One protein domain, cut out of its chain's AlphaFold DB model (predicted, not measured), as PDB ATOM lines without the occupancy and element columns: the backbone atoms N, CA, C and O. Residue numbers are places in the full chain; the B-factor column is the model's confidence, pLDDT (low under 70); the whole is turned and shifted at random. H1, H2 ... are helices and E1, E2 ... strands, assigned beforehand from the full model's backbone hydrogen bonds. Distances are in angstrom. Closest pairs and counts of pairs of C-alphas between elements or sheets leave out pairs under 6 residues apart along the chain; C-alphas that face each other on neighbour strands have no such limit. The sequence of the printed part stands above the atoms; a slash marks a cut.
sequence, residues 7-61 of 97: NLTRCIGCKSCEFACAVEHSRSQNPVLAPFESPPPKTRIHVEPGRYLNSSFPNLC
ATOM      1  N   ASN A   7     569.266 529.516 397.502       93.38
ATOM      2  CA  ASN A   7     569.838 530.743 398.050       93.38
ATOM      3  C   ASN A   7     568.759 531.829 398.192       93.38
ATOM      4  O   ASN A   7     568.442 532.540 397.235       93.38
ATOM      5  N   LEU A   8     568.216 531.962 399.402       92.00
ATOM      6  CA  LEU A   8     567.105 532.870 399.702       92.00
ATOM      7  C   LEU A   8     567.456 534.352 399.524       92.00
ATOM      8  O   LEU A   8     566.566 535.142 399.235       92.00
ATOM      9  N   THR A   9     568.735 534.740 399.610       92.62
ATOM     10  CA  THR A   9     569.144 536.143 399.393       92.62
ATOM     11  C   THR A   9     569.017 536.583 397.935       92.62
ATOM     12  O   THR A   9     569.022 537.775 397.648       92.62
ATOM     13  N   ARG A  10     568.884 535.624 397.009       93.31
ATOM     14  CA  ARG A  10     568.675 535.864 395.574       93.31
ATOM     15  C   ARG A  10     567.228 535.637 395.135       93.31
ATOM     16  O   ARG A  10     566.914 535.823 393.962       93.31
ATOM     17  N   CYS A  11     566.352 535.196 396.036       94.75
ATOM     18  CA  CYS A  11     564.963 534.928 395.697       94.75
ATOM     19  C   CYS A  11     564.156 536.231 395.692       94.75
ATOM     20  O   CYS A  11     563.928 536.836 396.737       94.75
ATOM     21  N   ILE A  12     563.699 536.639 394.506       95.38
ATOM     22  CA  ILE A  12     562.898 537.859 394.300       95.38
ATOM     23  C   ILE A  12     561.389 537.593 394.200       95.38
ATOM     24  O   ILE A  12     560.628 538.476 393.826       95.38
ATOM     25  N   GLY A  13     560.945 536.361 394.452       95.50
ATOM     26  CA  GLY A  13     559.521 536.036 394.429       95.50
ATOM     27  C   GLY A  13     558.888 535.942 393.035       95.50
ATOM     28  O   GLY A  13     557.672 536.021 392.925       95.50
ATOM     29  N   CYS A  14     559.668 535.753 391.962       96.62
ATOM     30  CA  CYS A  14     559.165 535.777 390.577       96.62
ATOM     31  C   CYS A  14     558.250 534.602 390.179       96.62
ATOM     32  O   CYS A  14     557.687 534.613 389.088       96.62
ATOM     33  N   LYS A  15     558.140 533.563 391.020       97.25
ATOM     34  CA  LYS A  15     557.330 532.345 390.798       97.25
ATOM     35  C   LYS A  15     557.660 531.521 389.547       97.25
ATOM     36  O   LYS A  15     556.980 530.538 389.265       97.25
ATOM     37  N   SER A  16     558.752 531.816 388.843       97.31
ATOM     38  CA  SER A  16     559.173 531.034 387.670       97.31
ATOM     39  C   SER A  16     559.447 529.562 388.002       97.31
ATOM     40  O   SER A  16     559.214 528.694 387.167       97.31
ATOM     41  N   CYS A  17     559.895 529.259 389.227       97.38
ATOM     42  CA  CYS A  17     560.082 527.880 389.685       97.38
ATOM     43  C   CYS A  17     558.759 527.116 389.867       97.38
ATOM     44  O   CYS A  17     558.732 525.913 389.624       97.38
ATOM     45  N   GLU A  18     557.664 527.792 390.233       98.06
ATOM     46  CA  GLU A  18     556.337 527.165 390.303       98.06
ATOM     47  C   GLU A  18     555.845 526.803 388.904       98.06
ATOM     48  O   GLU A  18     555.422 525.675 388.661       98.06
ATOM     49  N   PHE A  19     555.960 527.752 387.966       97.62
ATOM     50  CA  PHE A  19     555.574 527.543 386.573       97.62
ATOM     51  C   PHE A  19     556.376 526.403 385.941       97.62
ATOM     52  O   PHE A  19     555.790 525.477 385.389       97.62
ATOM     53  N   ALA A  20     557.704 526.418 386.087       98.00
ATOM     54  CA  ALA A  20     558.565 525.359 385.568       98.00
ATOM     55  C   ALA A  20     558.207 523.985 386.157       98.00
ATOM     56  O   ALA A  20     558.146 523.004 385.425       98.00
ATOM     57  N   CYS A  21     557.909 523.914 387.459       97.44
ATOM     58  CA  CYS A  21     557.489 522.670 388.098       97.44
ATOM     59  C   CYS A  21     556.137 522.171 387.566       97.44
ATOM     60  O   CYS A  21     555.981 520.979 387.312       97.44
ATOM     61  N   ALA A  22     555.165 523.068 387.379       97.62
ATOM     62  CA  ALA A  22     553.876 522.707 386.800       97.62
ATOM     63  C   ALA A  22     554.027 522.206 385.356       97.62
ATOM     64  O   ALA A  22     553.456 521.172 385.024       97.62
ATOM     65  N   VAL A  23     554.821 522.887 384.524       98.06
ATOM     66  CA  VAL A  23     555.085 522.471 383.137       98.06
ATOM     67  C   VAL A  23     555.781 521.114 383.093       98.06
ATOM     68  O   VAL A  23     555.320 520.235 382.381       98.06
ATOM     69  N   GLU A  24     556.829 520.895 383.891       97.44
ATOM     70  CA  GLU A  24     557.561 519.619 383.910       97.44
ATOM     71  C   GLU A  24     556.658 518.423 384.256       97.44
ATOM     72  O   GLU A  24     556.859 517.310 383.777       97.44
ATOM     73  N   HIS A  25     555.639 518.663 385.081       94.94
ATOM     74  CA  HIS A  25     554.687 517.654 385.526       94.94
ATOM     75  C   HIS A  25     553.320 517.729 384.837       94.94
ATOM     76  O   HIS A  25     552.367 517.100 385.310       94.94
ATOM     77  N   SER A  26     553.210 518.490 383.749       96.94
ATOM     78  CA  SER A  26     552.037 518.466 382.884       96.94
ATOM     79  C   SER A  26     552.085 517.269 381.939       96.94
ATOM     80  O   SER A  26     553.108 516.594 381.802       96.94
ATOM     81  N   ARG A  27     550.964 516.976 381.279       95.94
ATOM     82  CA  ARG A  27     550.893 515.878 380.302       95.94
ATOM     83  C   ARG A  27     551.648 516.219 379.021       95.94
ATOM     84  O   ARG A  27     552.198 515.326 378.388       95.94
ATOM     85  N   SER A  28     551.624 517.489 378.627       95.88
ATOM     86  CA  SER A  28     552.265 517.988 377.406       95.88
ATOM     87  C   SER A  28     553.743 518.320 377.587       95.88
ATOM     88  O   SER A  28     554.461 518.380 376.591       95.88
ATOM     89  N   GLN A  29     554.174 518.608 378.820       96.50
ATOM     90  CA  GLN A  29     555.494 519.157 379.149       96.50
ATOM     91  C   GLN A  29     555.877 520.381 378.301       96.50
ATOM     92  O   GLN A  29     557.049 520.676 378.070       96.50
ATOM     93  N   ASN A  30     554.870 521.109 377.812       97.12
ATOM     94  CA  ASN A  30     555.042 522.228 376.905       97.12
ATOM     95  C   ASN A  30     554.555 523.516 377.584       97.12
ATOM     96  O   ASN A  30     553.391 523.582 377.977       97.12
ATOM     97  N   PRO A  31     555.387 524.565 377.695       96.62
ATOM     98  CA  PRO A  31     555.024 525.782 378.422       96.62
ATOM     99  C   PRO A  31     553.861 526.560 377.790       96.62
ATOM    100  O   PRO A  31     553.209 527.336 378.482       96.62
ATOM    101  N   VAL A  32     553.585 526.353 376.498       97.06
ATOM    102  CA  VAL A  32     552.458 526.968 375.784       97.06
ATOM    103  C   VAL A  32     551.169 526.180 376.009       97.06
ATOM    104  O   VAL A  32     550.118 526.781 376.192       97.06
ATOM    105  N   LEU A  33     551.232 524.844 376.009       97.38
ATOM    106  CA  LEU A  33     550.039 523.991 376.100       97.38
ATOM    107  C   LEU A  33     549.630 523.667 377.542       97.38
ATOM    108  O   LEU A  33     548.439 523.589 377.831       97.38
ATOM    109  N   ALA A  34     550.597 523.502 378.447       97.06
ATOM    110  CA  ALA A  34     550.378 523.064 379.824       97.06
ATOM    111  C   ALA A  34     549.337 523.895 380.603       97.06
ATOM    112  O   ALA A  34     548.527 523.289 381.306       97.06
ATOM    113  N   PRO A  35     549.278 525.240 380.481       95.62
ATOM    114  CA  PRO A  35     548.259 526.040 381.168       95.62
ATOM    115  C   PRO A  35     546.815 525.745 380.736       95.62
ATOM    116  O   PRO A  35     545.889 526.065 381.477       95.62
ATOM    117  N   PHE A  36     546.621 525.150 379.556       96.62
ATOM    118  CA  PHE A  36     545.308 524.865 378.972       96.62
ATOM    119  C   PHE A  36     544.871 523.400 379.136       96.62
ATOM    120  O   PHE A  36     543.834 523.000 378.606       96.62
ATOM    121  N   GLU A  37     545.641 522.578 379.853       96.81
ATOM    122  CA  GLU A  37     545.252 521.198 380.153       96.81
ATOM    123  C   GLU A  37     544.059 521.132 381.123       96.81
ATOM    124  O   GLU A  37     543.886 521.980 381.998       96.81
ATOM    125  N   SER A  38     543.249 520.075 380.993       95.88
ATOM    126  CA  SER A  38     542.165 519.756 381.926       95.88
ATOM    127  C   SER A  38     542.352 518.339 382.488       95.88
ATOM    128  O   SER A  38     542.292 517.372 381.717       95.88
ATOM    129  N   PRO A  39     542.602 518.175 383.804       92.75
ATOM    130  CA  PRO A  39     542.809 519.232 384.804       92.75
ATOM    131  C   PRO A  39     544.135 519.994 384.596       92.75
ATOM    132  O   PRO A  39     545.063 519.425 384.017       92.75
ATOM    133  N   PRO A  40     544.260 521.236 385.103       92.62
ATOM    134  CA  PRO A  40     545.508 521.981 385.009       92.62
ATOM    135  C   PRO A  40     546.621 521.284 385.809       92.62
ATOM    136  O   PRO A  40     546.349 520.683 386.862       92.62
ATOM    137  N   PRO A  41     547.879 521.375 385.352       95.75
ATOM    138  CA  PRO A  41     549.002 520.787 386.060       95.75
ATOM    139  C   PRO A  41     549.202 521.448 387.424       95.75
ATOM    140  O   PRO A  41     549.004 522.651 387.604       95.75
ATOM    141  N   LYS A  42     549.638 520.650 388.401       93.94
ATOM    142  CA  LYS A  42     549.913 521.121 389.762       93.94
ATOM    143  C   LYS A  42     551.416 521.271 389.972       93.94
ATOM    144  O   LYS A  42     552.168 520.312 389.796       93.94
ATOM    145  N   THR A  43     551.838 522.456 390.405       96.31
ATOM    146  CA  THR A  43     553.193 522.670 390.929       96.31
ATOM    147  C   THR A  43     553.381 521.929 392.258       96.31
ATOM    148  O   THR A  43     552.431 521.738 393.018       96.31
ATOM    149  N   ARG A  44     554.619 521.518 392.540       95.50
ATOM    150  CA  ARG A  44     555.070 520.967 393.833       95.50
ATOM    151  C   ARG A  44     556.003 521.932 394.584       95.50
ATOM    152  O   ARG A  44     556.574 521.562 395.608       95.50
ATOM    153  N   ILE A  45     556.186 523.138 394.047       97.06
ATOM    154  CA  ILE A  45     556.952 524.242 394.630       97.06
ATOM    155  C   ILE A  45     555.990 525.413 394.821       97.06
ATOM    156  O   ILE A  45     555.226 525.728 393.906       97.06
ATOM    157  N   HIS A  46     556.048 526.060 395.981       97.38
ATOM    158  CA  HIS A  46     555.222 527.215 396.325       97.38
ATOM    159  C   HIS A  46     556.102 528.331 396.871       97.38
ATOM    160  O   HIS A  46     556.776 528.151 397.880       97.38
ATOM    161  N   VAL A  47     556.136 529.474 396.201       97.62
ATOM    162  CA  VAL A  47     556.892 530.642 396.639       97.62
ATOM    163  C   VAL A  47     556.031 531.457 397.586       97.62
ATOM    164  O   VAL A  47     554.958 531.938 397.217       97.62
ATOM    165  N   GLU A  48     556.542 531.657 398.794       96.00
ATOM    166  CA  GLU A  48     555.862 532.415 399.837       96.00
ATOM    167  C   GLU A  48     556.670 533.645 400.268       96.00
ATOM    168  O   GLU A  48     557.902 533.672 400.124       96.00
ATOM    169  N   PRO A  49     556.000 534.687 400.795       94.56
ATOM    170  CA  PRO A  49     556.672 535.790 401.466       94.56
ATOM    171  C   PRO A  49     557.509 535.277 402.642       94.56
ATOM    172  O   PRO A  49     557.062 534.450 403.434       94.56
ATOM    173  N   GLY A  50     558.735 535.773 402.764       91.06
ATOM    174  CA  GLY A  50     559.601 535.457 403.889       91.06
ATOM    175  C   GLY A  50     559.264 536.282 405.129       91.06
ATOM    176  O   GLY A  50     558.441 537.193 405.111       91.06
ATOM    177  N   ARG A  51     559.945 535.966 406.236       89.00
ATOM    178  CA  ARG A  51     559.727 536.619 407.538       89.00
ATOM    179  C   ARG A  51     560.070 538.116 407.540       89.00
ATOM    180  O   ARG A  51     559.548 538.852 408.370       89.00
ATOM    181  N   TYR A  52     560.967 538.553 406.659       90.12
ATOM    182  CA  TYR A  52     561.412 539.942 406.561       90.12
ATOM    183  C   TYR A  52     560.743 540.658 405.385       90.12
ATOM    184  O   TYR A  52     560.386 540.031 404.384       90.12
ATOM    185  N   LEU A  53     560.626 541.985 405.478       87.06
ATOM    186  CA  LEU A  53     560.154 542.817 404.369       87.06
ATOM    187  C   LEU A  53     560.992 542.558 403.113       87.06
ATOM    188  O   LEU A  53     562.214 542.439 403.188       87.06
ATOM    189  N   ASN A  54     560.320 542.461 401.965       88.06
ATOM    190  CA  ASN A  54     560.925 542.170 400.660       88.06
ATOM    191  C   ASN A  54     561.726 540.856 400.594       88.06
ATOM    192  O   ASN A  54     562.548 540.685 399.698       88.06
ATOM    193  N   SER A  55     561.489 539.915 401.514       93.62
ATOM    194  CA  SER A  55     562.042 538.563 401.421       93.62
ATOM    195  C   SER A  55     561.007 537.585 400.871       93.62
ATOM    196  O   SER A  55     559.804 537.751 401.067       93.62
ATOM    197  N   SER A  56     561.476 536.553 400.178       96.06
ATOM    198  CA  SER A  56     560.644 535.459 399.678       96.06
ATOM    199  C   SER A  56     561.426 534.153 399.724       96.06
ATOM    200  O   SER A  56     562.661 534.161 399.754       96.06
ATOM    201  N   PHE A  57     560.723 533.027 399.761       95.81
ATOM    202  CA  PHE A  57     561.364 531.721 399.703       95.81
ATOM    203  C   PHE A  57     560.509 530.704 398.944       95.81
ATOM    204  O   PHE A  57     559.288 530.692 399.090       95.81
ATOM    205  N   PRO A  58     561.130 529.822 398.142       96.62
ATOM    206  CA  PRO A  58     560.444 528.675 397.576       96.62
ATOM    207  C   PRO A  58     560.319 527.580 398.640       96.62
ATOM    208  O   PRO A  58     561.315 527.058 399.145       96.62
ATOM    209  N   ASN A  59     559.089 527.217 398.968       95.06
ATOM    210  CA  ASN A  59     558.752 526.059 399.773       95.06
ATOM    211  C   ASN A  59     558.589 524.830 398.866       95.06
ATOM    212  O   ASN A  59     557.847 524.858 397.885       95.06
ATOM    213  N   LEU A  60     559.309 523.757 399.177       93.81
ATOM    214  CA  LEU A  60     559.330 522.513 398.412       93.81
ATOM    215  C   LEU A  60     559.623 521.322 399.328       93.81
ATOM    216  O   LEU A  60     560.177 521.480 400.420       93.81
ATOM    217  N   CYS A  61     559.301 520.114 398.857       94.06
ATOM    218  CA  CYS A  61     559.706 518.882 399.530       94.06
ATOM    219  C   CYS A  61     561.232 518.845 399.701       94.06
ATOM    220  O   CYS A  61     561.985 519.008 398.743       94.06
TER     221      CYS A  61
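AT A GLANCE: This is residues 7 to 61 of the 97 residues of a protein of Candidatus Kentron sp. SD (UniProt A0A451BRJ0). Little of this domain is regular structure: a small hairpin of two strands, E1 and E2, has one short helix, H1, packed near E1, and a long loop, residues 25 to 44, turns back at one end of the long axis. The 55 printed residues hold H1, E1 and E2 in that order; the sheet, E1 - E2, is antiparallel, and the class is mixed, with only 19 residues in named elements. It is loose, radius of gyration of the C-alphas 12.8 A, and only just elongated, spanning 37 by 19 by 15 A.

HOW THE PARTS SIT: E1, residues 45 to 49, and E2, residues 56 to 60, form an antiparallel hairpin at 152 degrees; N 46 and O 59 are 2.9 A apart, within hydrogen-bond range. In H1, residues 16 to 24, every O i to N i+4 pair is within range. The closest C-alphas of H1 and E1 are those of Glu 18 and Ile 45, 5.3 A apart.

IN THESE COORDINATES: E1 is 13.4 A long, E2 13.1 A and H1 12.1 A. H1 begins at C-alpha 16 (559.173, 531.034, 387.670); E2 ends at C-alpha 60 (559.330, 522.513, 398.412).

THE WHOLE: The farthest C-alphas, Ser 28 and Tyr 52, are 37.6 A apart. The link from H1 to E1 is long. The printed part has no cut, and no printed residue is under 70 in pLDDT.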